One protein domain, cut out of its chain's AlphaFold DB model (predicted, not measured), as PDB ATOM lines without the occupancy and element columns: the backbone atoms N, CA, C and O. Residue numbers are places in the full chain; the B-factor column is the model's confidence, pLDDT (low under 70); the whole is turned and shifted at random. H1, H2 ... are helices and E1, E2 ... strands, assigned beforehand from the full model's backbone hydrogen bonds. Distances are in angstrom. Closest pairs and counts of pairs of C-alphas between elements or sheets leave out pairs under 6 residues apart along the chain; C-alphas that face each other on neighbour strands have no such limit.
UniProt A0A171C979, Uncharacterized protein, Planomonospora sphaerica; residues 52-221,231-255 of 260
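AT A GLANCE: This is residues 52 to 221 and 231 to 255 of the 260 residues of an uncharacterized protein of Planomonospora sphaerica (UniProt A0A171C979). A strongly twisted and curled sheet of five strands lies in the middle of the domain, with H4 packed on one face at its edge strand E2 and H6 meeting the opposite face with its first residues, 240 to 244. H2 packs on H4 at a shallow tilt, H1 packs side by side on H6, and H3 touches H2 and, at residues 240 to 241, H6, while H5 touches no helix and only grazes the sheet near E1 and E5. The printed part has 195 residues, with six named helices and five named strands in the order H1 H2 H3 H4 H5 E1 E2 E3 E4 E5 H6, and its class is mixed, helices and strands. The sheet's order is E1 E5 E4 E3 E2, all antiparallel. The whole is compact and rounded, with a radius of gyration of the C-alphas of 16.5 A and spans of 47 by 40 by 36 A.

IN THESE COORDINATES: Begin with the sheet and find C-alpha 169 at (20.513, 55.210, -14.641), where E1, residues 169 to 172, begins. E2 is residues 178 to 183, E3 residues 188 to 193, 15.8 A long, E4 residues 201 to 206, 17.0 A, and E5 residues 212 to 217, 16.6 A. Then go back to C-alpha 61 at (34.446, 28.542, -10.223), where H1 begins; it runs through residues 61 to 71 for 15.1 A. H2 is residues 82 to 92, 15.3 A, and H3 residues 98 to 107, 13.6 A. H4, residues 119 to 132, is 19.9 A long, and H5, residues 151 to 162, is 16.7 A. H6, residues 240 to 253, runs 20.2 A to C-alpha 253 at (38.234, 35.033, -30.259).

HOW THE PARTS SIT: Look first at E2, E3, E4 and E5, a meander, each strand the antiparallel neighbour of the one before; E2 and E3, E3 and E4, and E4 and E5 are hairpins. Between E3 and E2, N 181 and O 190 are 2.8 A apart, within hydrogen-bond range; between E4 and E3, N 191 and O 203 are 2.8 A apart. The pairing of E5 is staggered: residues 215 to 217 pair with E4, with N 204 and O 216 at 2.8 A, and residues 212 to 215 pair with the edge strand E1, with N 169 and O 215 at 2.8 A. Beyond the named strands, residues 238 to 239 pair antiparallel with residues 201 to 202 of E4. H4 is on the sheet over E2, at a height of 7.8 A, and only just stands up from it, rising 42 degrees; its closest C-alphas to E2 are those of Ile 122 and Phe 180, 5.3 A apart. H6 is on the opposite face, at a height of 12.3 A; it lies over E4 only just, with 3 of its C-alphas falling on that strand, and runs along the strands, at 3 degrees to E4 on the local plane. H6 touches H1 at a shallow tilt of 9 degrees, the same way, the closest C-alphas being those of Leu 71 and Ala 252, 6.3 A apart. With residues 240 to 241 alone H6 touches H3, the closest C-alphas being those of Phe 100 and Phe 240, 6.6 A apart. H2 touches H3, with the C-alphas of Ala 82 and Leu 105 closest at 6.4 A, and H4, with those of Ile 92 and Thr 123 closest at 6.8 A. H5 only grazes the sheet, with its residues 153 to 157, and touches no helix. In H1, H2, H3, H4, H5 and H6 every O i to N i+4 pair is within hydrogen-bond range.

THE WHOLE: The two C-alphas farthest apart are those of Asp 73 and Gly 138, 50.4 A. Residues 222 to 230 are not printed, and C-alphas 221 and 231 are 11.0 A apart across this cut, which falls in the link from E5 to H6. The links H3 to H4 and H4 to H5 are long; the second, residues 133 to 150, holds no named element. The mean pLDDT of the printed part is 87.1, and 18 residues are under 70, among them 112 to 115, 208 to 210 and 231 to 233.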
ATOM      1  N   GLY A  52      16.363  39.562  -0.681       55.94
ATOM      2  CA  GLY A  52      17.428  38.969   0.141       55.94
ATOM      3  C   GLY A  52      18.221  37.822  -0.505       55.94
ATOM      4  O   GLY A  52      19.137  37.296   0.125       55.94
ATOM      5  N   GLU A  53      17.903  37.423  -1.735       66.06
ATOM      6  CA  GLU A  53      18.680  36.455  -2.508       66.06
ATOM      7  C   GLU A  53      19.815  37.185  -3.233       66.06
ATOM      8  O   GLU A  53      19.577  38.040  -4.085       66.06
ATOM      9  N   THR A  54      21.060  36.879  -2.864       71.44
ATOM     10  CA  THR A  54      22.233  37.431  -3.542       71.44
ATOM     11  C   THR A  54      22.231  37.019  -5.009       71.44
ATOM     12  O   THR A  54      21.995  35.856  -5.338       71.44
ATOM     13  N   VAL A  55      22.508  37.973  -5.898       83.06
ATOM     14  CA  VAL A  55      22.683  37.700  -7.326       83.06
ATOM     15  C   VAL A  55      23.915  36.810  -7.502       83.06
ATOM     16  O   VAL A  55      25.026  37.209  -7.166       83.06
ATOM     17  N   ARG A  56      23.702  35.582  -7.985       88.06
ATOM     18  CA  ARG A  56      24.749  34.564  -8.151       88.06
ATOM     19  C   ARG A  56      25.066  34.320  -9.611       88.06
ATOM     20  O   ARG A  56      24.182  34.401 -10.465       88.06
ATOM     21  N   SER A  57      26.320  33.973  -9.868       91.56
ATOM     22  CA  SER A  57      26.777  33.565 -11.191       91.56
ATOM     23  C   SER A  57      26.113  32.261 -11.641       91.56
ATOM     24  O   SER A  57      25.896  31.346 -10.847       91.56
ATOM     25  N   ASN A  58      25.825  32.158 -12.939       92.19
ATOM     26  CA  ASN A  58      25.351  30.921 -13.561       92.19
ATOM     27  C   ASN A  58      26.486  29.916 -13.787       92.19
ATOM     28  O   ASN A  58      26.225  28.722 -13.924       92.19
ATOM     29  N   ILE A  59      27.732  30.395 -13.854       92.94
ATOM     30  CA  ILE A  59      28.931  29.560 -13.927       92.94
ATOM     31  C   ILE A  59      29.569  29.385 -12.544       92.94
ATOM     32  O   ILE A  59      29.772  30.347 -11.802       92.94
ATOM     33  N   SER A  60      29.940  28.153 -12.206       95.69
ATOM     34  CA  SER A  60      30.746  27.873 -11.015       95.69
ATOM     35  C   SER A  60      32.230  28.202 -11.229       95.69
ATOM     36  O   SER A  60      32.729  28.260 -12.353       95.69
ATOM     37  N   LEU A  61      32.992  28.349 -10.140       94.19
ATOM     38  CA  LEU A  61      34.446  28.542 -10.223       94.19
ATOM     39  C   LEU A  61      35.183  27.355 -10.870       94.19
ATOM     40  O   LEU A  61      36.207  27.562 -11.515       94.19
ATOM     41  N   ASP A  62      34.682  26.128 -10.704       94.44
ATOM     42  CA  ASP A  62      35.237  24.912 -11.317       94.44
ATOM     43  C   ASP A  62      35.055  24.898 -12.839       94.44
ATOM     44  O   ASP A  62      35.996  24.631 -13.597       94.44
ATOM     45  N   GLU A  63      33.847  25.229 -13.296       94.25
ATOM     46  CA  GLU A  63      33.536  25.367 -14.719       94.25
ATOM     47  C   GLU A  63      34.325  26.518 -15.336       94.25
ATOM     48  O   GLU A  63      34.902  26.361 -16.415       94.25
ATOM     49  N   LEU A  64      34.426  27.647 -14.624       92.38
ATOM     50  CA  LEU A  64      35.243  28.777 -15.041       92.38
ATOM     51  C   LEU A  64      36.709  28.364 -15.197       92.38
ATOM     52  O   LEU A  64      37.289  28.592 -16.253       92.38
ATOM     53  N   ALA A  65      37.304  27.709 -14.198       91.00
ATOM     54  CA  ALA A  65      38.690  27.245 -14.259       91.00
ATOM     55  C   ALA A  65      38.944  26.345 -15.480       91.00
ATOM     56  O   ALA A  65      39.914  26.543 -16.214       91.00
ATOM     57  N   THR A  66      38.042  25.388 -15.720       90.94
ATOM     58  CA  THR A  66      38.113  24.460 -16.859       90.94
ATOM     59  C   THR A  66      38.076  25.209 -18.189       90.94
ATOM     60  O   THR A  66      38.886  24.955 -19.084       90.94
ATOM     61  N   GLU A  67      37.165  26.170 -18.312       89.88
ATOM     62  CA  GLU A  67      37.015  26.974 -19.519       89.88
ATOM     63  C   GLU A  67      38.230  27.885 -19.757       89.88
ATOM     64  O   GLU A  67      38.682  28.031 -20.892       89.88
ATOM     65  N   LEU A  68      38.815  28.450 -18.701       88.06
ATOM     66  CA  LEU A  68      40.017  29.281 -18.795       88.06
ATOM     67  C   LEU A  68      41.241  28.495 -19.270       88.06
ATOM     68  O   LEU A  68      41.980  28.992 -20.122       88.06
ATOM     69  N   VAL A  69      41.421  27.261 -18.793       87.12
ATOM     70  CA  VAL A  69      42.468  26.355 -19.293       87.12
ATOM     71  C   VAL A  69      42.268  26.068 -20.781       87.12
ATOM     72  O   VAL A  69      43.229  26.109 -21.548       87.12
ATOM     73  N   ARG A  70      41.020  25.834 -21.209       87.25
ATOM     74  CA  ARG A  70      40.681  25.579 -22.616       87.25
ATOM     75  C   ARG A  70      40.964  26.782 -23.521       87.25
ATOM     76  O   ARG A  70      41.399  26.599 -24.652       87.25
ATOM     77  N   LEU A  71      40.680  27.999 -23.055       83.88
ATOM     78  CA  LEU A  71      40.793  29.220 -23.862       83.88
ATOM     79  C   LEU A  71      42.227  29.746 -24.007       83.88
ATOM     80  O   LEU A  71      42.501  30.460 -24.970       83.88
ATOM     81  N   ASN A  72      43.122  29.426 -23.070       76.69
ATOM     82  CA  ASN A  72      44.454  30.030 -22.993       76.69
ATOM     83  C   ASN A  72      45.622  29.054 -23.177       76.69
ATOM     84  O   ASN A  72      46.722  29.364 -22.724       76.69
ATOM     85  N   ASP A  73      45.381  27.914 -23.833       67.44
ATOM     86  CA  ASP A  73      46.387  26.971 -24.357       67.44
ATOM     87  C   ASP A  73      47.677  26.924 -23.505       67.44
ATOM     88  O   ASP A  73      48.756  27.303 -23.956       67.44
ATOM     89  N   HIS A  74      47.528  26.516 -22.233       60.44
ATOM     90  CA  HIS A  74      48.577  26.388 -21.198       60.44
ATOM     91  C   HIS A  74      48.915  27.603 -20.306       60.44
ATOM     92  O   HIS A  74      49.929  27.559 -19.607       60.44
ATOM     93  N   ALA A  75      48.091  28.654 -20.229       68.38
ATOM     94  CA  ALA A  75      48.314  29.690 -19.212       68.38
ATOM     95  C   ALA A  75      48.233  29.120 -17.783       68.38
ATOM     96  O   ALA A  75      47.244  28.497 -17.388       68.38
ATOM     97  N   THR A  76      49.270  29.386 -16.991       78.31
ATOM     98  CA  THR A  76      49.307  29.023 -15.576       78.31
ATOM     99  C   THR A  76      48.383  29.941 -14.789       78.31
ATOM    100  O   THR A  76      48.684  31.115 -14.568       78.31
ATOM    101  N   ILE A  77      47.263  29.390 -14.332       84.25
ATOM    102  CA  ILE A  77      46.430  30.027 -13.317       84.25
ATOM    103  C   ILE A  77      47.250  30.102 -12.027       84.25
ATOM    104  O   ILE A  77      47.695  29.074 -11.516       84.25
ATOM    105  N   THR A  78      47.457  31.314 -11.512       88.94
ATOM    106  CA  THR A  78      48.212  31.545 -10.274       88.94
ATOM    107  C   THR A  78      47.265  32.111  -9.221       88.94
ATOM    108  O   THR A  78      46.961  33.303  -9.270       88.94
ATOM    109  N   PRO A  79      46.768  31.280  -8.289       93.25
ATOM    110  CA  PRO A  79      45.897  31.743  -7.218       93.25
ATOM    111  C   PRO A  79      46.613  32.756  -6.321       93.25
ATOM    112  O   PRO A  79      47.821  32.645  -6.093       93.25
ATOM    113  N   LEU A  80      45.874  33.726  -5.779       95.25
ATOM    114  CA  LEU A  80      46.448  34.686  -4.839       95.25
ATOM    115  C   LEU A  80      46.451  34.134  -3.408       95.25
ATOM    116  O   LEU A  80      45.468  33.522  -2.981       95.25
ATOM    117  N   PRO A  81      47.519  34.376  -2.627       96.69
ATOM    118  CA  PRO A  81      47.523  34.059  -1.207       96.69
ATOM    119  C   PRO A  81      46.413  34.808  -0.463       96.69
ATOM    120  O   PRO A  81      46.160  35.985  -0.727       96.69
ATOM    121  N   ALA A  82      45.824  34.169   0.549       97.94
ATOM    122  CA  ALA A  82      44.800  34.804   1.381       97.94
ATOM    123  C   ALA A  82      45.282  36.104   2.039       97.94
ATOM    124  O   ALA A  82      44.523  37.060   2.113       97.94
ATOM    125  N   ALA A  83      46.554  36.175   2.444       97.19
ATOM    126  CA  ALA A  83      47.138  37.399   2.990       97.19
ATOM    127  C   ALA A  83      47.107  38.565   1.986       97.19
ATOM    128  O   ALA A  83      46.813  39.687   2.373       97.19
ATOM    129  N   THR A  84      47.349  38.305   0.697       95.50
ATOM    130  CA  THR A  84      47.279  39.329  -0.357       95.50
ATOM    131  C   THR A  84      45.849  39.823  -0.559       95.50
ATOM    132  O   THR A  84      45.630  41.022  -0.681       95.50
ATOM    133  N   VAL A  85      44.870  38.912  -0.552       97.06
ATOM    134  CA  VAL A  85      43.447  39.277  -0.663       97.06
ATOM    135  C   VAL A  85      42.981  40.073   0.559       97.06
ATOM    136  O   VAL A  85      42.275  41.059   0.398       97.06
ATOM    137  N   ASN A  86      43.434  39.711   1.761       97.25
ATOM    138  CA  ASN A  86      43.111  40.459   2.975       97.25
ATOM    139  C   ASN A  86      43.697  41.883   2.941       97.25
ATOM    140  O   ASN A  86      43.005  42.825   3.296       97.25
ATOM    141  N   VAL A  87      44.940  42.060   2.469       94.94
ATOM    142  CA  VAL A  87      45.544  43.399   2.303       94.94
ATOM    143  C   VAL A  87      44.756  44.244   1.298       94.94
ATOM    144  O   VAL A  87      44.586  45.444   1.502       94.94
ATOM    145  N   LEU A  88      44.246  43.628   0.228       94.69
ATOM    146  CA  LEU A  88      43.367  44.301  -0.727       94.69
ATOM    147  C   LEU A  88      42.062  44.761  -0.049       94.69
ATOM    148  O   LEU A  88      41.716  45.933  -0.153       94.69
ATOM    149  N   GLU A  89      41.386  43.878   0.694       96.62
ATOM    150  CA  GLU A  89      40.175  44.202   1.477       96.62
ATOM    151  C   GLU A  89      40.418  45.340   2.482       96.62
ATOM    152  O   GLU A  89      39.625  46.280   2.567       96.62
ATOM    153  N   GLU A  90      41.541  45.296   3.205       94.88
ATOM    154  CA  GLU A  90      41.959  46.347   4.139       94.88
ATOM    155  C   GLU A  90      42.197  47.683   3.431       94.88
ATOM    156  O   GLU A  90      41.776  48.723   3.934       94.88
ATOM    157  N   THR A  91      42.834  47.665   2.258       92.31
ATOM    158  CA  THR A  91      43.150  48.894   1.515       92.31
ATOM    159  C   THR A  91      41.903  49.527   0.901       92.31
ATOM    160  O   THR A  91      41.773  50.746   0.897       92.31
ATOM    161  N   ILE A  92      40.963  48.711   0.417       92.44
ATOM    162  CA  ILE A  92      39.658  49.184  -0.070       92.44
ATOM    163  C   ILE A  92      38.789  49.685   1.096       92.44
ATOM    164  O   ILE A  92      37.959  50.578   0.913       92.44
ATOM    165  N   GLY A  93      38.972  49.116   2.291       94.25
ATOM    166  CA  GLY A  93      38.185  49.417   3.487       94.25
ATOM    167  C   GLY A  93      36.870  48.638   3.570       94.25
ATOM    168  O   GLY A  93      35.988  49.003   4.344       94.25
ATOM    169  N   ALA A  94      36.706  47.576   2.777       95.50
ATOM    170  CA  ALA A  94      35.501  46.750   2.753       95.50
ATOM    171  C   ALA A  94      35.829  45.293   2.383       95.50
ATOM    172  O   ALA A  94      36.753  45.055   1.600       95.50
ATOM    173  N   PRO A  95      35.065  44.308   2.894       97.12
ATOM    174  CA  PRO A  95      35.188  42.931   2.432       97.12
ATOM    175  C   PRO A  95      34.798  42.825   0.952       97.12
ATOM    176  O   PRO A  95      33.855  43.477   0.499       97.12
ATOM    177  N   LEU A  96      35.503  41.982   0.198       97.69
ATOM    178  CA  LEU A  96      35.166  41.711  -1.196       97.69
ATOM    179  C   LEU A  96      33.911  40.823  -1.276       97.69
ATOM    180  O   LEU A  96      33.757  39.908  -0.459       97.69
ATOM    181  N   PRO A  97      33.053  40.996  -2.301       97.38
ATOM    182  CA  PRO A  97      31.969  40.055  -2.574       97.38
ATOM    183  C   PRO A  97      32.477  38.610  -2.673       97.38
ATOM    184  O   PRO A  97      33.507  38.354  -3.302       97.38
ATOM    185  N   GLU A  98      31.749  37.656  -2.083       96.19
ATOM    186  CA  GLU A  98      32.204  36.267  -1.884       96.19
ATOM    187  C   GLU A  98      32.702  35.594  -3.173       96.19
ATOM    188  O   GLU A  98      33.764  34.962  -3.171       96.19
ATOM    189  N   GLU A  99      31.974  35.751  -4.283       95.25
ATOM    190  CA  GLU A  99      32.357  35.171  -5.577       95.25
ATOM    191  C   GLU A  99      33.655  35.786  -6.118       95.25
ATOM    192  O   GLU A  99      34.532  35.059  -6.585       95.25
ATOM    193  N   PHE A 100      33.817  37.108  -6.004       96.94
ATOM    194  CA  PHE A 100      35.026  37.810  -6.440       96.94
ATOM    195  C   PHE A 100      36.229  37.451  -5.559       96.94
ATOM    196  O   PHE A 100      37.308  37.134  -6.059       96.94
ATOM    197  N   ARG A 101      36.029  37.401  -4.240       97.62
ATOM    198  CA  ARG A 101      37.051  36.969  -3.282       97.62
ATOM    199  C   ARG A 101      37.520  35.545  -3.581       97.62
ATOM    200  O   ARG A 101      38.719  35.279  -3.663       97.62
ATOM    201  N   SER A 102      36.575  34.631  -3.787       97.31
ATOM    202  CA  SER A 102      36.853  33.228  -4.109       97.31
ATOM    203  C   SER A 102      37.527  33.075  -5.473       97.31
ATOM    204  O   SER A 102      38.419  32.238  -5.628       97.31
ATOM    205  N   PHE A 103      37.161  33.917  -6.445       96.44
ATOM    206  CA  PHE A 103      37.850  34.012  -7.725       96.44
ATOM    207  C   PHE A 103      39.321  34.388  -7.541       96.44
ATOM    208  O   PHE A 103      40.179  33.654  -8.020       96.44
ATOM    209  N   LEU A 104      39.645  35.445  -6.792       96.12
ATOM    210  CA  LEU A 104      41.038  35.848  -6.562       96.12
ATOM    211  C   LEU A 104      41.851  34.745  -5.864       96.12
ATOM    212  O   LEU A 104      42.971  34.432  -6.269       96.12
ATOM    213  N   LEU A 105      41.269  34.098  -4.852       96.56
ATOM    214  CA  LEU A 105      41.925  33.027  -4.094       96.56
ATOM    215  C   LEU A 105      42.182  31.755  -4.900       96.56
ATOM    216  O   LEU A 105      43.024  30.953  -4.504       96.56
ATOM    217  N   ARG A 106      41.444  31.537  -5.993       94.88
ATOM    218  CA  ARG A 106      41.504  30.300  -6.781       94.88
ATOM    219  C   ARG A 106      42.110  30.494  -8.164       94.88
ATOM    220  O   ARG A 106      42.824  29.624  -8.649       94.88
ATOM    221  N   LEU A 107      41.797  31.617  -8.795       92.88
ATOM    222  CA  LEU A 107      42.128  31.945 -10.178       92.88
ATOM    223  C   LEU A 107      43.046  33.171 -10.295       92.88
ATOM    224  O   LEU A 107      43.542  33.466 -11.384       92.88
ATOM    225  N   GLY A 108      43.309  33.853  -9.179       92.56
ATOM    226  CA  GLY A 108      44.157  35.034  -9.132       92.56
ATOM    227  C   GLY A 108      43.544  36.227  -9.866       92.56
ATOM    228  O   GLY A 108      42.322  36.337  -9.931       92.56
ATOM    229  N   PRO A 109      44.356  37.121 -10.456       89.31
ATOM    230  CA  PRO A 109      43.855  38.246 -11.252       89.31
ATOM    231  C   PRO A 109      43.269  37.819 -12.615       89.31
ATOM    232  O   PRO A 109      42.869  38.665 -13.423       89.31
ATOM    233  N   GLY A 110      43.219  36.510 -12.884       82.00
ATOM    234  CA  GLY A 110      42.726  35.937 -14.124       82.00
ATOM    235  C   GLY A 110      43.821  35.476 -15.084       82.00
ATOM    236  O   GLY A 110      45.010  35.517 -14.776       82.00
ATOM    237  N   VAL A 111      43.403  35.032 -16.269       72.12
ATOM    238  CA  VAL A 111      44.298  34.566 -17.339       72.12
ATOM    239  C   VAL A 111      44.123  35.377 -18.625       72.12
ATOM    240  O   VAL A 111      43.128  36.066 -18.817       72.12
ATOM    241  N   ALA A 112      45.137  35.267 -19.481       58.25
ATOM    242  CA  ALA A 112      45.410  36.020 -20.700       58.25
ATOM    243  C   ALA A 112      44.225  36.281 -21.676       58.25
ATOM    244  O   ALA A 112      43.226  35.561 -21.647       58.25
ATOM    245  N   PRO A 113      44.332  37.278 -22.592       50.22
ATOM    246  CA  PRO A 113      45.518  38.077 -22.942       50.22
ATOM    247  C   PRO A 113      45.780  39.211 -21.936       50.22
ATOM    248  O   PRO A 113      45.124  40.245 -21.978       50.22
ATOM    249  N   GLY A 114      46.751  39.004 -21.038       53.97
ATOM    250  CA  GLY A 114      46.992  39.830 -19.848       53.97
ATOM    251  C   GLY A 114      46.054  39.525 -18.666       53.97
ATOM    252  O   GLY A 114      44.962  38.991 -18.872       53.97
ATOM    253  N   PRO A 115      46.462  39.827 -17.419       61.22
ATOM    254  CA  PRO A 115      45.535  39.818 -16.295       61.22
ATOM    255  C   PRO A 115      44.407  40.817 -16.590       61.22
ATOM    256  O   PRO A 115      44.661  41.992 -16.849       61.22
ATOM    257  N   LEU A 116      43.154  40.344 -16.595       73.62
ATOM    258  CA  LEU A 116      41.976  41.211 -16.742       73.62
ATOM    259  C   LEU A 116      41.957  42.271 -15.635       73.62
ATOM    260  O   LEU A 116      41.543  43.405 -15.871       73.62
ATOM    261  N   LEU A 117      42.412  41.877 -14.447       85.25
ATOM    262  CA  LEU A 117      42.417  42.683 -13.242       85.25
ATOM    263  C   LEU A 117      43.850  43.100 -12.916       85.25
ATOM    264  O   LEU A 117      44.697  42.259 -12.618       85.25
ATOM    265  N   SER A 118      44.114  44.401 -12.937       89.81
ATOM    266  CA  SER A 118      45.322  44.961 -12.335       89.81
ATOM    267  C   SER A 118      44.988  45.347 -10.899       89.81
ATOM    268  O   SER A 118      44.282  46.329 -10.686       89.81
ATOM    269  N   LEU A 119      45.432  44.551  -9.919       90.38
ATOM    270  CA  LEU A 119      45.124  44.817  -8.508       90.38
ATOM    271  C   LEU A 119      45.735  46.133  -8.022       90.38
ATOM    272  O   LEU A 119      45.087  46.843  -7.257       90.38
ATOM    273  N   ASP A 120      46.929  46.474  -8.507       90.62
ATOM    274  CA  ASP A 120      47.582  47.744  -8.193       90.62
ATOM    275  C   ASP A 120      46.727  48.912  -8.695       90.62
ATOM    276  O   ASP A 120      46.376  49.791  -7.918       90.62
ATOM    277  N   TRP A 121      46.276  48.859  -9.955       90.31
ATOM    278  CA  TRP A 121      45.406  49.893 -10.523       90.31
ATOM    279  C   TRP A 121      44.050  49.976  -9.809       90.31
ATOM    280  O   TRP A 121      43.600  51.068  -9.484       90.31
ATOM    281  N   ILE A 122      43.412  48.834  -9.515       91.38
ATOM    282  CA  ILE A 122      42.154  48.797  -8.745       91.38
ATOM    283  C   ILE A 122      42.337  49.508  -7.401       91.38
ATOM    284  O   ILE A 122      41.489  50.305  -7.002       91.38
ATOM    285  N   THR A 123      43.449  49.230  -6.722       90.38
ATOM    286  CA  THR A 123      43.767  49.808  -5.416       90.38
ATOM    287  C   THR A 123      44.022  51.310  -5.522       90.38
ATOM    288  O   THR A 123      43.450  52.084  -4.756       90.38
ATOM    289  N   GLU A 124      44.854  51.728  -6.477       91.06
ATOM    290  CA  GLU A 124      45.214  53.130  -6.695       91.06
ATOM    291  C   GLU A 124      43.999  53.987  -7.059       91.06
ATOM    292  O   GLU A 124      43.787  55.016  -6.423       91.06
ATOM    293  N   GLU A 125      43.171  53.552  -8.011       89.12
ATOM    294  CA  GLU A 125      41.987  54.310  -8.440       89.12
ATOM    295  C   GLU A 125      40.908  54.360  -7.363       89.12
ATOM    296  O   GLU A 125      40.313  55.411  -7.134       89.12
ATOM    297  N   THR A 126      40.674  53.248  -6.657       85.50
ATOM    298  CA  THR A 126      39.688  53.228  -5.567       85.50
ATOM    299  C   THR A 126      40.113  54.175  -4.446       85.50
ATOM    300  O   THR A 126      39.287  54.931  -3.937       85.50
ATOM    301  N   ARG A 127      41.403  54.194  -4.086       86.56
ATOM    302  CA  ARG A 127      41.922  55.131  -3.083       86.56
ATOM    303  C   ARG A 127      41.856  56.574  -3.579       86.56
ATOM    304  O   ARG A 127      41.439  57.450  -2.830       86.56
ATOM    305  N   TYR A 128      42.247  56.819  -4.828       86.50
ATOM    306  CA  TYR A 128      42.206  58.152  -5.418       86.50
ATOM    307  C   TYR A 128      40.782  58.718  -5.434       86.50
ATOM    308  O   TYR A 128      40.576  59.858  -5.024       86.50
ATOM    309  N   GLU A 129      39.784  57.917  -5.826       84.00
ATOM    310  CA  GLU A 129      38.384  58.340  -5.773       84.00
ATOM    311  C   GLU A 129      37.951  58.675  -4.344       84.00
ATOM    312  O   GLU A 129      37.360  59.730  -4.134       84.00
ATOM    313  N   GLN A 130      38.290  57.841  -3.357       82.06
ATOM    314  CA  GLN A 130      37.989  58.140  -1.954       82.06
ATOM    315  C   GLN A 130      38.606  59.472  -1.518       82.06
ATOM    316  O   GLN A 130      37.904  60.308  -0.958       82.06
ATOM    317  N   GLU A 131      39.895  59.681  -1.804       85.38
ATOM    318  CA  GLU A 131      40.645  60.883  -1.431       85.38
ATOM    319  C   GLU A 131      40.073  62.155  -2.072       85.38
ATOM    320  O   GLU A 131      39.937  63.167  -1.382       85.38
ATOM    321  N   CYS A 132      39.674  62.103  -3.349       81.81
ATOM    322  CA  CYS A 132      39.120  63.250  -4.074       81.81
ATOM    323  C   CYS A 132      37.879  63.864  -3.414       81.81
ATOM    324  O   CYS A 132      37.654  65.061  -3.572       81.81
ATOM    325  N   PHE A 133      37.084  63.080  -2.684       76.56
ATOM    326  CA  PHE A 133      35.843  63.554  -2.065       76.56
ATOM    327  C   PHE A 133      35.935  63.721  -0.542       76.56
ATOM    328  O   PHE A 133      34.955  64.120   0.085       76.56
ATOM    329  N   LEU A 134      37.103  63.485   0.071       78.31
ATOM    330  CA  LEU A 134      37.300  63.715   1.511       78.31
ATOM    331  C   LEU A 134      37.162  65.192   1.903       78.31
ATOM    332  O   LEU A 134      36.784  65.492   3.036       78.31
ATOM    333  N   GLU A 135      37.466  66.112   0.986       74.62
ATOM    334  CA  GLU A 135      37.362  67.559   1.224       74.62
ATOM    335  C   GLU A 135      35.901  68.046   1.265       74.62
ATOM    336  O   GLU A 135      35.615  69.107   1.824       74.62
ATOM    337  N   GLU A 136      34.961  67.234   0.768       76.19
ATOM    338  CA  GLU A 136      33.523  67.501   0.761       76.19
ATOM    339  C   GLU A 136      32.778  66.399   1.535       76.19
ATOM    340  O   GLU A 136      32.145  65.525   0.944       76.19
ATOM    341  N   PRO A 137      32.805  66.411   2.882       63.31
ATOM    342  CA  PRO A 137      32.313  65.297   3.702       63.31
ATOM    343  C   PRO A 137      30.810  65.001   3.562       63.31
ATOM    344  O   PRO A 137      30.358  63.953   4.009       63.31
ATOM    345  N   GLY A 138      30.022  65.900   2.961       73.56
ATOM    346  CA  GLY A 138      28.622  65.635   2.602       73.56
ATOM    347  C   GLY A 138      28.440  64.859   1.291       73.56
ATOM    348  O   GLY A 138      27.312  64.504   0.959       73.56
ATOM    349  N   ILE A 139      29.530  64.641   0.554       77.88
ATOM    350  CA  ILE A 139      29.583  64.021  -0.774       77.88
ATOM    351  C   ILE A 139      30.470  62.768  -0.759       77.88
ATOM    352  O   ILE A 139      30.310  61.915  -1.621       77.88
ATOM    353  N   ALA A 140      31.365  62.615   0.222       82.19
ATOM    354  CA  ALA A 140      32.181  61.413   0.374       82.19
ATOM    355  C   ALA A 140      31.327  60.133   0.335       82.19
ATOM    356  O   ALA A 140      30.306  60.032   1.014       82.19
ATOM    357  N   ALA A 141      31.775  59.155  -0.450       87.06
ATOM    358  CA  ALA A 141      31.166  57.839  -0.525       87.06
ATOM    359  C   ALA A 141      32.235  56.763  -0.380       87.06
ATOM    360  O   ALA A 141      33.388  56.941  -0.786       87.06
ATOM    361  N   HIS A 142      31.844  55.641   0.207       91.44
ATOM    362  CA  HIS A 142      32.776  54.621   0.649       91.44
ATOM    363  C   HIS A 142      32.397  53.219   0.153       91.44
ATOM    364  O   HIS A 142      31.210  52.891   0.053       91.44
ATOM    365  N   PRO A 143      33.376  52.327  -0.094       93.56
ATOM    366  CA  PRO A 143      33.089  50.972  -0.562       93.56
ATOM    367  C   PRO A 143      32.280  50.114   0.413       93.56
ATOM    368  O   PRO A 143      31.620  49.181  -0.032       93.56
ATOM    369  N   TRP A 144      32.310  50.397   1.722       94.00
ATOM    370  CA  TRP A 144      31.528  49.665   2.733       94.00
ATOM    371  C   TRP A 144      30.056  50.092   2.802       94.00
ATOM    372  O   TRP A 144      29.254  49.430   3.464       94.00
ATOM    373  N   GLU A 145      29.688  51.200   2.161       95.06
ATOM    374  CA  GLU A 145      28.306  51.664   2.117       95.06
ATOM    375  C   GLU A 145      27.477  50.839   1.123       95.06
ATOM    376  O   GLU A 145      28.034  50.201   0.231       95.06
ATOM    377  N   PRO A 146      26.141  50.804   1.246       95.94
ATOM    378  CA  PRO A 146      25.306  50.083   0.293       95.94
ATOM    379  C   PRO A 146      25.376  50.701  -1.109       95.94
ATOM    380  O   PRO A 146      25.204  51.911  -1.262       95.94
ATOM    381  N   PHE A 147      25.539  49.864  -2.138       95.88
ATOM    382  CA  PHE A 147      25.341  50.288  -3.523       95.88
ATOM    383  C   PHE A 147      23.883  50.742  -3.710       95.88
ATOM    384  O   PHE A 147      22.973  49.980  -3.368       95.88
ATOM    385  N   PRO A 148      23.625  51.961  -4.223       95.94
ATOM    386  CA  PRO A 148      22.308  52.586  -4.104       95.94
ATOM    387  C   PRO A 148      21.280  52.075  -5.120       95.94
ATOM    388  O   PRO A 148      20.116  52.465  -5.052       95.94
ATOM    389  N   VAL A 149      21.681  51.219  -6.063       95.56
ATOM    390  CA  VAL A 149      20.760  50.632  -7.041       95.56
ATOM    391  C   VAL A 149      19.875  49.588  -6.368       95.56
ATOM    392  O   VAL A 149      20.361  48.643  -5.750       95.56
ATOM    393  N   SER A 150      18.570  49.738  -6.561       95.19
ATOM    394  CA  SER A 150      17.524  48.857  -6.046       95.19
ATOM    395  C   SER A 150      16.883  47.999  -7.140       95.19
ATOM    396  O   SER A 150      17.004  48.275  -8.340       95.19
ATOM    397  N   GLN A 151      16.127  46.972  -6.754       94.31
ATOM    398  CA  GLN A 151      15.320  46.192  -7.699       94.31
ATOM    399  C   GLN A 151      14.362  47.052  -8.539       94.31
ATOM    400  O   GLN A 151      14.079  46.710  -9.690       94.31
ATOM    401  N   ALA A 152      13.870  48.174  -8.002       95.44
ATOM    402  CA  ALA A 152      13.019  49.097  -8.749       95.44
ATOM    403  C   ALA A 152      13.778  49.758  -9.913       95.44
ATOM    404  O   ALA A 152      13.222  49.897 -11.005       95.44
ATOM    405  N   ASP A 153      15.055  50.083  -9.714       95.94
ATOM    406  CA  ASP A 153      15.917  50.651 -10.751       95.94
ATOM    407  C   ASP A 153      16.194  49.634 -11.861       95.94
ATOM    408  O   ASP A 153      16.086  49.953 -13.045       95.94
ATOM    409  N   VAL A 154      16.443  48.370 -11.505       93.56
ATOM    410  CA  VAL A 154      16.595  47.279 -12.486       93.56
ATOM    411  C   VAL A 154      15.313  47.079 -13.299       93.56
ATOM    412  O   VAL A 154      15.351  46.993 -14.528       93.56
ATOM    413  N   LEU A 155      14.144  47.078 -12.648       93.69
ATOM    414  CA  LEU A 155      12.860  47.021 -13.358       93.69
ATOM    415  C   LEU A 155      12.676  48.223 -14.295       93.69
ATOM    416  O   LEU A 155      12.160  48.065 -15.405       93.69
ATOM    417  N   ARG A 156      13.139  49.409 -13.887       93.81
ATOM    418  CA  ARG A 156      13.109  50.610 -14.723       93.81
ATOM    419  C   ARG A 156      14.003  50.472 -15.955       93.81
ATOM    420  O   ARG A 156      13.571  50.854 -17.042       93.81
ATOM    421  N   LEU A 157      15.194  49.890 -15.824       92.50
ATOM    422  CA  LEU A 157      16.084  49.599 -16.956       92.50
ATOM    423  C   LEU A 157      15.417  48.669 -17.979       92.50
ATOM    424  O   LEU A 157      15.409  48.978 -19.172       92.50
ATOM    425  N   ARG A 158      14.785  47.580 -17.521       90.56
ATOM    426  CA  ARG A 158      14.013  46.665 -18.387       90.56
ATOM    427  C   ARG A 158      12.899  47.394 -19.129       90.56
ATOM    428  O   ARG A 158      12.723  47.206 -20.332       90.56
ATOM    429  N   GLN A 159      12.155  48.240 -18.415       92.88
ATOM    430  CA  GLN A 159      11.070  49.022 -18.996       92.88
ATOM    431  C   GLN A 159      11.587  49.975 -20.082       92.88
ATOM    432  O   GLN A 159      11.024  50.012 -21.173       92.88
ATOM    433  N   LEU A 160      12.671  50.710 -19.815       90.69
ATOM    434  CA  LEU A 160      13.282  51.611 -20.796       90.69
ATOM    435  C   LEU A 160      13.687  50.862 -22.069       90.69
ATOM    436  O   LEU A 160      13.382  51.324 -23.167       90.69
ATOM    437  N   ALA A 161      14.300  49.684 -21.935       87.75
ATOM    438  CA  ALA A 161      14.655  48.861 -23.087       87.75
ATOM    439  C   ALA A 161      13.421  48.376 -23.868       87.75
ATOM    440  O   ALA A 161      13.418  48.438 -25.096       87.75
ATOM    441  N   ALA A 162      12.358  47.946 -23.178       88.81
ATOM    442  CA  ALA A 162      11.099  47.538 -23.812       88.81
ATOM    443  C   ALA A 162      10.403  48.697 -24.554       88.81
ATOM    444  O   ALA A 162       9.742  48.478 -25.567       88.81
ATOM    445  N   GLU A 163      10.595  49.934 -24.090       91.25
ATOM    446  CA  GLU A 163      10.144  51.167 -24.748       91.25
ATOM    447  C   GLU A 163      11.048  51.595 -25.926       91.25
ATOM    448  O   GLU A 163      10.786  52.616 -26.561       91.25
ATOM    449  N   GLY A 164      12.128  50.859 -26.225       87.31
ATOM    450  CA  GLY A 164      13.108  51.228 -27.254       87.31
ATOM    451  C   GLY A 164      13.987  52.425 -26.868       87.31
ATOM    452  O   GLY A 164      14.553  53.086 -27.741       87.31
ATOM    453  N   ARG A 165      14.085  52.731 -25.572       88.56
ATOM    454  CA  ARG A 165      14.908  53.810 -25.010       88.56
ATOM    455  C   ARG A 165      16.221  53.251 -24.467       88.56
ATOM    456  O   ARG A 165      16.351  52.053 -24.230       88.56
ATOM    457  N   ASN A 166      17.190  54.135 -24.226       86.38
ATOM    458  CA  ASN A 166      18.454  53.744 -23.604       86.38
ATOM    459  C   ASN A 166      18.211  53.318 -22.142       86.38
ATOM    460  O   ASN A 166      17.718  54.140 -21.363       86.38
ATOM    461  N   PRO A 167      18.549  52.075 -21.759       90.19
ATOM    462  CA  PRO A 167      18.416  51.604 -20.388       90.19
ATOM    463  C   PRO A 167      19.619  52.081 -19.569       90.19
ATOM    464  O   PRO A 167      20.599  51.360 -19.407       90.19
ATOM    465  N   LEU A 168      19.553  53.317 -19.076       91.50
ATOM    466  CA  LEU A 168      20.581  53.911 -18.222       91.50
ATOM    467  C   LEU A 168      19.968  54.510 -16.957       91.50
ATOM    468  O   LEU A 168      18.830  54.987 -16.971       91.50
ATOM    469  N   LEU A 169      20.744  54.481 -15.880       93.00
ATOM    470  CA  LEU A 169      20.513  55.210 -14.641       93.00
ATOM    471  C   LEU A 169      21.396  56.457 -14.632       93.00
ATOM    472  O   LEU A 169      22.489  56.453 -15.200       93.00
ATOM    473  N   THR A 170      20.929  57.503 -13.961       93.06
ATOM    474  CA  THR A 170      21.733  58.684 -13.644       93.06
ATOM    475  C   THR A 170      21.965  58.680 -12.146       93.06
ATOM    476  O   THR A 170      20.999  58.738 -11.387       93.06
ATOM    477  N   LEU A 171      23.223  58.546 -11.737       91.81
ATOM    478  CA  LEU A 171      23.625  58.485 -10.334       91.81
ATOM    479  C   LEU A 171      24.754  59.488 -10.087       91.81
ATOM    480  O   LEU A 171      25.577  59.727 -10.972       91.81
ATOM    481  N   GLY A 172      24.781  60.047  -8.877       86.00
ATOM    482  CA  GLY A 172      25.808  60.993  -8.451       86.00
ATOM    483  C   GLY A 172      27.186  60.347  -8.285       86.00
ATOM    484  O   GLY A 172      27.289  59.135  -8.078       86.00
ATOM    485  N   LYS A 173      28.238  61.170  -8.346       83.38
ATOM    486  CA  LYS A 173      29.609  60.795  -7.976       83.38
ATOM    487  C   LYS A 173      30.008  61.483  -6.659       83.38
ATOM    488  O   LYS A 173      29.661  62.652  -6.492       83.38
ATOM    489  N   PRO A 174      30.761  60.811  -5.771       87.12
ATOM    490  CA  PRO A 174      31.171  59.405  -5.798       87.12
ATOM    491  C   PRO A 174      29.995  58.467  -5.529       87.12
ATOM    492  O   PRO A 174      29.025  58.842  -4.870       87.12
ATOM    493  N   LEU A 175      30.072  57.242  -6.059       90.94
ATOM    494  CA  LEU A 175      29.007  56.263  -5.873       90.94
ATOM    495  C   LEU A 175      29.346  55.297  -4.723       90.94
ATOM    496  O   LEU A 175      30.309  54.531  -4.845       90.94
ATOM    497  N   PRO A 176      28.561  55.280  -3.628       93.81
ATOM    498  CA  PRO A 176      28.824  54.406  -2.491       93.81
ATOM    499  C   PRO A 176      28.726  52.935  -2.876       93.81
ATOM    500  O   PRO A 176      28.021  52.554  -3.815       93.81
ATOM    501  N   GLY A 177      29.431  52.096  -2.122       95.81
ATOM    502  CA  GLY A 177      29.358  50.651  -2.286       95.81
ATOM    503  C   GLY A 177      29.933  50.136  -3.595       95.81
ATOM    504  O   GLY A 177      29.507  49.079  -4.059       95.81
ATOM    505  N   THR A 178      30.874  50.859  -4.204       95.31
ATOM    506  CA  THR A 178      31.528  50.439  -5.445       95.31
ATOM    507  C   THR A 178      33.046  50.363  -5.312       95.31
ATOM    508  O   THR A 178      33.642  50.933  -4.401       95.31
ATOM    509  N   MET A 179      33.663  49.598  -6.209       95.06
ATOM    510  CA  MET A 179      35.111  49.482  -6.367       95.06
ATOM    511  C   MET A 179      35.443  49.424  -7.856       95.06
ATOM    512  O   MET A 179      34.726  48.778  -8.628       95.06
ATOM    513  N   PHE A 180      36.550  50.042  -8.264       92.69
ATOM    514  CA  PHE A 180      37.037  49.928  -9.635       92.69
ATOM    515  C   PHE A 180      37.366  48.472  -9.967       92.69
ATOM    516  O   PHE A 180      37.972  47.758  -9.175       92.69
ATOM    517  N   LEU A 181      36.981  48.024 -11.160       91.06
ATOM    518  CA  LEU A 181      37.328  46.693 -11.656       91.06
ATOM    519  C   LEU A 181      38.272  46.780 -12.853       91.06
ATOM    520  O   LEU A 181      39.283  46.082 -12.901       91.06
ATOM    521  N   ARG A 182      37.939  47.627 -13.835       87.81
ATOM    522  CA  ARG A 182      38.752  47.822 -15.045       87.81
ATOM    523  C   ARG A 182      38.367  49.086 -15.813       87.81
ATOM    524  O   ARG A 182      37.185  49.362 -15.985       87.81
ATOM    525  N   SER A 183      39.355  49.762 -16.395       86.62
ATOM    526  CA  SER A 183      39.155  50.774 -17.440       86.62
ATOM    527  C   SER A 183      38.963  50.142 -18.833       86.62
ATOM    528  O   SER A 183      39.655  49.193 -19.223       86.62
ATOM    529  N   HIS A 184      38.036  50.706 -19.609       83.75
ATOM    530  CA  HIS A 184      37.818  50.406 -21.029       83.75
ATOM    531  C   HIS A 184      38.177  51.630 -21.880       83.75
ATOM    532  O   HIS A 184      37.340  52.204 -22.579       83.75
ATOM    533  N   GLY A 185      39.440  52.049 -21.790       82.69
ATOM    534  CA  GLY A 185      39.931  53.277 -22.413       82.69
ATOM    535  C   GLY A 185      39.637  54.517 -21.564       82.69
ATOM    536  O   GLY A 185      39.388  54.421 -20.364       82.69
ATOM    537  N   CYS A 186      39.667  55.695 -22.184       79.00
ATOM    538  CA  CYS A 186      39.534  56.978 -21.484       79.00
ATOM    539  C   CYS A 186      38.091  57.388 -21.158       79.00
ATOM    540  O   CYS A 186      37.882  58.464 -20.609       79.00
ATOM    541  N   SER A 187      37.095  56.585 -21.535       82.00
ATOM    542  CA  SER A 187      35.691  57.005 -21.482       82.00
ATOM    543  C   SER A 187      34.812  56.138 -20.598       82.00
ATOM    544  O   SER A 187      33.705  56.564 -20.296       82.00
ATOM    545  N   TRP A 188      35.260  54.945 -20.189       86.12
ATOM    546  CA  TRP A 188      34.393  53.996 -19.488       86.12
ATOM    547  C   TRP A 188      35.152  53.169 -18.466       86.12
ATOM    548  O   TRP A 188      36.299  52.769 -18.690       86.12
ATOM    549  N   ILE A 189      34.477  52.856 -17.366       88.88
ATOM    550  CA  ILE A 189      35.021  52.064 -16.268       88.88
ATOM    551  C   ILE A 189      33.991  51.018 -15.862       88.88
ATOM    552  O   ILE A 189      32.818  51.327 -15.659       88.88
ATOM    553  N   SER A 190      34.432  49.766 -15.745       91.81
ATOM    554  CA  SER A 190      33.672  48.747 -15.031       91.81
ATOM    555  C   SER A 190      33.929  48.852 -13.538       91.81
ATOM    556  O   SER A 190      35.082  48.853 -13.107       91.81
ATOM    557  N   MET A 191      32.841  48.889 -12.784       94.19
ATOM    558  CA  MET A 191      32.794  48.976 -11.334       94.19
ATOM    559  C   MET A 191      32.157  47.697 -10.789       94.19
ATOM    560  O   MET A 191      31.197  47.181 -11.365       94.19
ATOM    561  N   LEU A 192      32.683  47.181  -9.686       96.56
ATOM    562  CA  LEU A 192      32.080  46.094  -8.926       96.56
ATOM    563  C   LEU A 192      31.191  46.694  -7.833       96.56
ATOM    564  O   LEU A 192      31.655  47.528  -7.057       96.56
ATOM    565  N   ALA A 193      29.937  46.257  -7.748       97.19
ATOM    566  CA  ALA A 193      29.092  46.542  -6.596       97.19
ATOM    567  C   ALA A 193      29.591  45.714  -5.401       97.19
ATOM    568  O   ALA A 193      29.584  44.483  -5.436       97.19
ATOM    569  N   MET A 194      30.059  46.385  -4.356       97.06
ATOM    570  CA  MET A 194      30.700  45.775  -3.190       97.06
ATOM    571  C   MET A 194      29.679  45.320  -2.148       97.06
ATOM    572  O   MET A 194      29.824  44.252  -1.561       97.06
ATOM    573  N   ASN A 195      28.626  46.114  -1.952       95.62
ATOM    574  CA  ASN A 195      27.614  45.928  -0.913       95.62
ATOM    575  C   ASN A 195      26.209  46.245  -1.447       95.62
ATOM    576  O   ASN A 195      26.062  46.805  -2.528       95.62
ATOM    577  N   GLY A 196      25.165  45.922  -0.679       95.06
ATOM    578  CA  GLY A 196      23.766  46.163  -1.059       95.06
ATOM    579  C   GLY A 196      23.110  44.995  -1.803       95.06
ATOM    580  O   GLY A 196      23.638  43.884  -1.830       95.06
ATOM    581  N   GLU A 197      21.934  45.243  -2.389       95.19
ATOM    582  CA  GLU A 197      21.086  44.215  -3.027       95.19
ATOM    583  C   GLU A 197      21.789  43.504  -4.196       95.19
ATOM    584  O   GLU A 197      21.602  42.307  -4.409       95.19
ATOM    585  N   PHE A 198      22.661  44.225  -4.904       95.94
ATOM    586  CA  PHE A 198      23.387  43.724  -6.071       95.94
ATOM    587  C   PHE A 198      24.888  43.545  -5.834       95.94
ATOM    588  O   PHE A 198      25.669  43.605  -6.787       95.94
ATOM    589  N   ALA A 199      25.311  43.322  -4.587       96.88
ATOM    590  CA  ALA A 199      26.704  43.008  -4.276       96.88
ATOM    591  C   ALA A 199      27.222  41.832  -5.133       96.88
ATOM    592  O   ALA A 199      26.542  40.820  -5.296       96.88
ATOM    593  N   GLY A 200      28.427  41.970  -5.687       96.88
ATOM    594  CA  GLY A 200      29.048  40.997  -6.592       96.88
ATOM    595  C   GLY A 200      28.708  41.176  -8.074       96.88
ATOM    596  O   GLY A 200      29.210  40.411  -8.900       96.88
ATOM    597  N   THR A 201      27.900  42.178  -8.433       96.62
ATOM    598  CA  THR A 201      27.557  42.466  -9.834       96.62
ATOM    599  C   THR A 201      28.439  43.550 -10.449       96.62
ATOM    600  O   THR A 201      28.958  44.420  -9.748       96.62
ATOM    601  N   VAL A 202      28.620  43.503 -11.771       94.94
ATOM    602  CA  VAL A 202      29.474  44.437 -12.515       94.94
ATOM    603  C   VAL A 202      28.633  45.459 -13.274       94.94
ATOM    604  O   VAL A 202      27.741  45.118 -14.054       94.94
ATOM    605  N   TRP A 203      28.980  46.725 -13.088       94.31
ATOM    606  CA  TRP A 203      28.337  47.889 -13.688       94.31
ATOM    607  C   TRP A 203      29.324  48.638 -14.567       94.31
ATOM    608  O   TRP A 203      30.531  48.564 -14.351       94.31
ATOM    609  N   LEU A 204      28.831  49.310 -15.599       91.69
ATOM    610  CA  LEU A 204      29.623  50.172 -16.462       91.69
ATOM    611  C   LEU A 204      29.161  51.610 -16.247       91.69
ATOM    612  O   LEU A 204      27.961  51.880 -16.162       91.69
ATOM    613  N   THR A 205      30.125  52.515 -16.151       90.94
ATOM    614  CA  THR A 205      29.875  53.948 -16.051       90.94
ATOM    615  C   THR A 205      30.823  54.726 -16.955       90.94
ATOM    616  O   THR A 205      31.838  54.193 -17.419       90.94
ATOM    617  N   GLU A 206      30.452  55.968 -17.259       87.50
ATOM    618  CA  GLU A 206      31.319  56.926 -17.945       87.50
ATOM    619  C   GLU A 206      32.583  57.180 -17.105       87.50
ATOM    620  O   GLU A 206      32.606  56.995 -15.896       87.50
ATOM    621  N   MET A 207      33.679  57.573 -17.741       76.44
ATOM    622  CA  MET A 207      34.824  58.170 -17.063       76.44
ATOM    623  C   MET A 207      34.645  59.678 -17.210       76.44
ATOM    624  O   MET A 207      34.695  60.210 -18.318       76.44
ATOM    625  N   GLY A 208      34.354  60.365 -16.111       67.56
ATOM    626  CA  GLY A 208      34.022  61.782 -16.150       67.56
ATOM    627  C   GLY A 208      33.943  62.406 -14.764       67.56
ATOM    628  O   GLY A 208      33.665  61.735 -13.772       67.56
ATOM    629  N   TRP A 209      34.211  63.709 -14.723       64.88
ATOM    630  CA  TRP A 209      34.029  64.584 -13.561       64.88
ATOM    631  C   TRP A 209      32.710  65.352 -13.679       64.88
ATOM    632  O   TRP A 209      32.659  66.556 -13.450       64.88
ATOM    633  N   VAL A 210      31.659  64.683 -14.154       69.94
ATOM    634  CA  VAL A 210      30.318  65.266 -14.216       69.94
ATOM    635  C   VAL A 210      29.529  64.794 -13.004       69.94
ATOM    636  O   VAL A 210      29.677  63.651 -12.579       69.94
ATOM    637  N   GLU A 211      28.710  65.684 -12.445       71.56
ATOM    638  CA  GLU A 211      27.873  65.381 -11.276       71.56
ATOM    639  C   GLU A 211      26.917  64.212 -11.567       71.56
ATOM    640  O   GLU A 211      26.726  63.344 -10.721       71.56
ATOM    641  N   ASP A 212      26.396  64.149 -12.798       80.88
ATOM    642  CA  ASP A 212      25.442  63.143 -13.260       80.88
ATOM    643  C   ASP A 212      26.119  62.078 -14.130       80.88
ATOM    644  O   ASP A 212      26.209  62.197 -15.357       80.88
ATOM    645  N   MET A 213      26.564  60.999 -13.494       87.81
ATOM    646  CA  MET A 213      27.179  59.873 -14.186       87.81
ATOM    647  C   MET A 213      26.110  58.924 -14.710       87.81
ATOM    648  O   MET A 213      25.102  58.643 -14.053       87.81
ATOM    649  N   ARG A 214      26.333  58.389 -15.909       91.19
ATOM    650  CA  ARG A 214      25.469  57.352 -16.479       91.19
ATOM    651  C   ARG A 214      25.934  55.988 -16.001       91.19
ATOM    652  O   ARG A 214      27.128  55.701 -16.033       91.19
ATOM    653  N   TRP A 215      24.991  55.151 -15.592       92.56
ATOM    654  CA  TRP A 215      25.247  53.807 -15.083       92.56
ATOM    655  C   TRP A 215      24.328  52.798 -15.752       92.56
ATOM    656  O   TRP A 215      23.138  53.046 -15.940       92.56
ATOM    657  N   TRP A 216      24.875  51.648 -16.119       92.19
ATOM    658  CA  TRP A 216      24.103  50.520 -16.631       92.19
ATOM    659  C   TRP A 216      24.834  49.217 -16.312       92.19
ATOM    660  O   TRP A 216      26.040  49.231 -16.049       92.19
ATOM    661  N   PRO A 217      24.137  48.072 -16.315       91.62
ATOM    662  CA  PRO A 217      24.801  46.798 -16.124       91.62
ATOM    663  C   PRO A 217      25.877  46.567 -17.184       91.62
ATOM    664  O   PRO A 217      25.656  46.794 -18.379       91.62
ATOM    665  N   SER A 218      27.061  46.135 -16.750       84.75
ATOM    666  CA  SER A 218      28.208  46.007 -17.643       84.75
ATOM    667  C   SER A 218      28.005  44.839 -18.597       84.75
ATOM    668  O   SER A 218      28.149  43.681 -18.213       84.75
ATOM    669  N   ALA A 219      27.712  45.119 -19.866       74.75
ATOM    670  CA  ALA A 219      27.830  44.092 -20.890       74.75
ATOM    671  C   ALA A 219      29.328  43.885 -21.197       74.75
ATOM    672  O   ALA A 219      29.986  44.816 -21.672       74.75
ATOM    673  N   PRO A 220      29.887  42.678 -21.007       63.09
ATOM    674  CA  PRO A 220      31.328  42.410 -21.139       63.09
ATOM    675  C   PRO A 220      31.874  42.531 -22.579       63.09
ATOM    676  O   PRO A 220      33.022  42.179 -22.853       63.09
ATOM    677  N   TRP A 221      31.054  42.988 -23.528       61.53
ATOM    678  CA  TRP A 221      31.292  42.886 -24.962       61.53
ATOM    679  C   TRP A 221      31.116  44.180 -25.751       61.53
ATOM    680  O   TRP A 221      31.201  44.147 -26.981       61.53
ATOM    681  N   TYR A 231      24.782  51.402 -25.060       61.53
ATOM    682  CA  TYR A 231      23.826  50.975 -24.042       61.53
ATOM    683  C   TYR A 231      22.933  49.816 -24.512       61.53
ATOM    684  O   TYR A 231      21.887  49.550 -23.922       61.53
ATOM    685  N   SER A 232      23.269  49.156 -25.625       54.53
ATOM    686  CA  SER A 232      22.369  48.172 -26.232       54.53
ATOM    687  C   SER A 232      22.484  46.780 -25.599       54.53
ATOM    688  O   SER A 232      23.420  46.025 -25.848       54.53
ATOM    689  N   GLY A 233      21.453  46.420 -24.832       62.47
ATOM    690  CA  GLY A 233      20.999  45.031 -24.700       62.47
ATOM    691  C   GLY A 233      20.998  44.437 -23.295       62.47
ATOM    692  O   GLY A 233      20.274  43.469 -23.082       62.47
ATOM    693  N   TRP A 234      21.740  45.000 -22.337       78.00
ATOM    694  CA  TRP A 234      21.755  44.493 -20.960       78.00
ATOM    695  C   TRP A 234      20.967  45.392 -20.019       78.00
ATOM    696  O   TRP A 234      21.203  46.590 -19.921       78.00
ATOM    697  N   THR A 235      20.002  44.777 -19.343       84.75
ATOM    698  CA  THR A 235      19.115  45.435 -18.373       84.75
ATOM    699  C   THR A 235      19.166  44.770 -17.003       84.75
ATOM    700  O   THR A 235      18.575  45.283 -16.060       84.75
ATOM    701  N   GLU A 236      19.916  43.670 -16.888       89.12
ATOM    702  CA  GLU A 236      20.099  42.911 -15.657       89.12
ATOM    703  C   GLU A 236      21.476  43.148 -15.062       89.12
ATOM    704  O   GLU A 236      22.444  43.147 -15.807       89.12
ATOM    705  N   PRO A 237      21.625  43.271 -13.743       92.00
ATOM    706  CA  PRO A 237      22.935  43.192 -13.107       92.00
ATOM    707  C   PRO A 237      23.645  41.877 -13.467       92.00
ATOM    708  O   PRO A 237      23.036  40.807 -13.431       92.00
ATOM    709  N   VAL A 238      24.932  41.945 -13.821       91.31
ATOM    710  CA  VAL A 238      25.714  40.766 -14.237       91.31
ATOM    711  C   VAL A 238      26.569  40.303 -13.066       91.31
ATOM    712  O   VAL A 238      27.421  41.086 -12.640       91.31
ATOM    713  N   PRO A 239      26.413  39.072 -12.558       94.94
ATOM    714  CA  PRO A 239      27.363  38.500 -11.612       94.94
ATOM    715  C   PRO A 239      28.798  38.545 -12.153       94.94
ATOM    716  O   PRO A 239      29.030  38.367 -13.353       94.94
ATOM    717  N   PHE A 240      29.779  38.756 -11.277       95.06
ATOM    718  CA  PHE A 240      31.171  38.918 -11.691       95.06
ATOM    719  C   PHE A 240      31.728  37.732 -12.500       95.06
ATOM    720  O   PHE A 240      32.411  37.971 -13.498       95.06
ATOM    721  N   LEU A 241      31.454  36.471 -12.136       94.31
ATOM    722  CA  LEU A 241      32.027  35.333 -12.876       94.31
ATOM    723  C   LEU A 241      31.428  35.218 -14.280       94.31
ATOM    724  O   LEU A 241      32.161  34.973 -15.243       94.31
ATOM    725  N   ASP A 242      30.119  35.453 -14.402       92.56
ATOM    726  CA  ASP A 242      29.421  35.500 -15.689       92.56
ATOM    727  C   ASP A 242      29.994  36.618 -16.573       92.56
ATOM    728  O   ASP A 242      30.313  36.400 -17.747       92.56
ATOM    729  N   TRP A 243      30.216  37.801 -15.996       91.94
ATOM    730  CA  TRP A 243      30.877  38.911 -16.681       91.94
ATOM    731  C   TRP A 243      32.295  38.531 -17.142       91.94
ATOM    732  O   TRP A 243      32.647  38.707 -18.316       91.94
ATOM    733  N   TYR A 244      33.092  37.947 -16.245       91.44
ATOM    734  CA  TYR A 244      34.487  37.573 -16.478       91.44
ATOM    735  C   TYR A 244      34.635  36.550 -17.612       91.44
ATOM    736  O   TYR A 244      35.499  36.698 -18.488       91.44
ATOM    737  N   ILE A 245      33.795  35.507 -17.636       88.81
ATOM    738  CA  ILE A 245      33.913  34.455 -18.651       88.81
ATOM    739  C   ILE A 245      33.498  34.935 -20.033       88.81
ATOM    740  O   ILE A 245      34.147  34.604 -21.028       88.81
ATOM    741  N   LEU A 246      32.445  35.747 -20.109       87.38
ATOM    742  CA  LEU A 246      32.002  36.337 -21.365       87.38
ATOM    743  C   LEU A 246      33.072  37.279 -21.927       87.38
ATOM    744  O   LEU A 246      33.378  37.214 -23.123       87.38
ATOM    745  N   TRP A 247      33.695  38.087 -21.062       85.81
ATOM    746  CA  TRP A 247      34.828  38.928 -21.441       85.81
ATOM    747  C   TRP A 247      35.987  38.078 -21.976       85.81
ATOM    748  O   TRP A 247      36.501  38.333 -23.070       85.81
ATOM    749  N   THR A 248      36.364  37.022 -21.252       85.12
ATOM    750  CA  THR A 248      37.494  36.162 -21.630       85.12
ATOM    751  C   THR A 248      37.248  35.451 -22.960       85.12
ATOM    752  O   THR A 248      38.092  35.510 -23.856       85.12
ATOM    753  N   ARG A 249      36.064  34.851 -23.153       85.69
ATOM    754  CA  ARG A 249      35.670  34.199 -24.415       85.69
ATOM    755  C   ARG A 249      35.786  35.146 -25.603       85.69
ATOM    756  O   ARG A 249      36.340  34.773 -26.636       85.69
ATOM    757  N   ARG A 250      35.304  36.386 -25.464       80.25
ATOM    758  CA  ARG A 250      35.385  37.385 -26.538       80.25
ATOM    759  C   ARG A 250      36.831  37.709 -26.897       80.25
ATOM    760  O   ARG A 250      37.170  37.746 -28.077       80.25
ATOM    761  N   ASN A 251      37.680  37.945 -25.902       78.81
ATOM    762  CA  ASN A 251      39.077  38.308 -26.140       78.81
ATOM    763  C   ASN A 251      39.903  37.140 -26.688       78.81
ATOM    764  O   ASN A 251      40.775  37.357 -27.531       78.81
ATOM    765  N   ALA A 252      39.571  35.904 -26.312       80.75
ATOM    766  CA  ALA A 252      40.153  34.710 -26.913       80.75
ATOM    767  C   ALA A 252      39.840  34.604 -28.419       80.75
ATOM    768  O   ALA A 252      40.706  34.201 -29.193       80.75
ATOM    769  N   MET A 253      38.648  35.037 -28.849       80.25
ATOM    770  CA  MET A 253      38.234  35.033 -30.259       80.25
ATOM    771  C   MET A 253      38.806  36.192 -31.095       80.25
ATOM    772  O   MET A 253      38.723  36.143 -32.323       80.25
ATOM    773  N   ARG A 254      39.388  37.237 -30.484       74.75
ATOM    774  CA  ARG A 254      39.971  38.350 -31.253       74.75
ATOM    775  C   ARG A 254      41.205  37.873 -32.036       74.75
ATOM    776  O   ARG A 254      42.082  37.237 -31.436       74.75
ATOM    777  N   PRO A 255      41.322  38.212 -33.338       74.69
ATOM    778  CA  PRO A 255      42.510  37.913 -34.133       74.69
ATOM    779  C   PRO A 255      43.782  38.418 -33.441       74.69
ATOM    780  O   PRO A 255      43.791  39.519 -32.889       74.69
TER     781      PRO A 255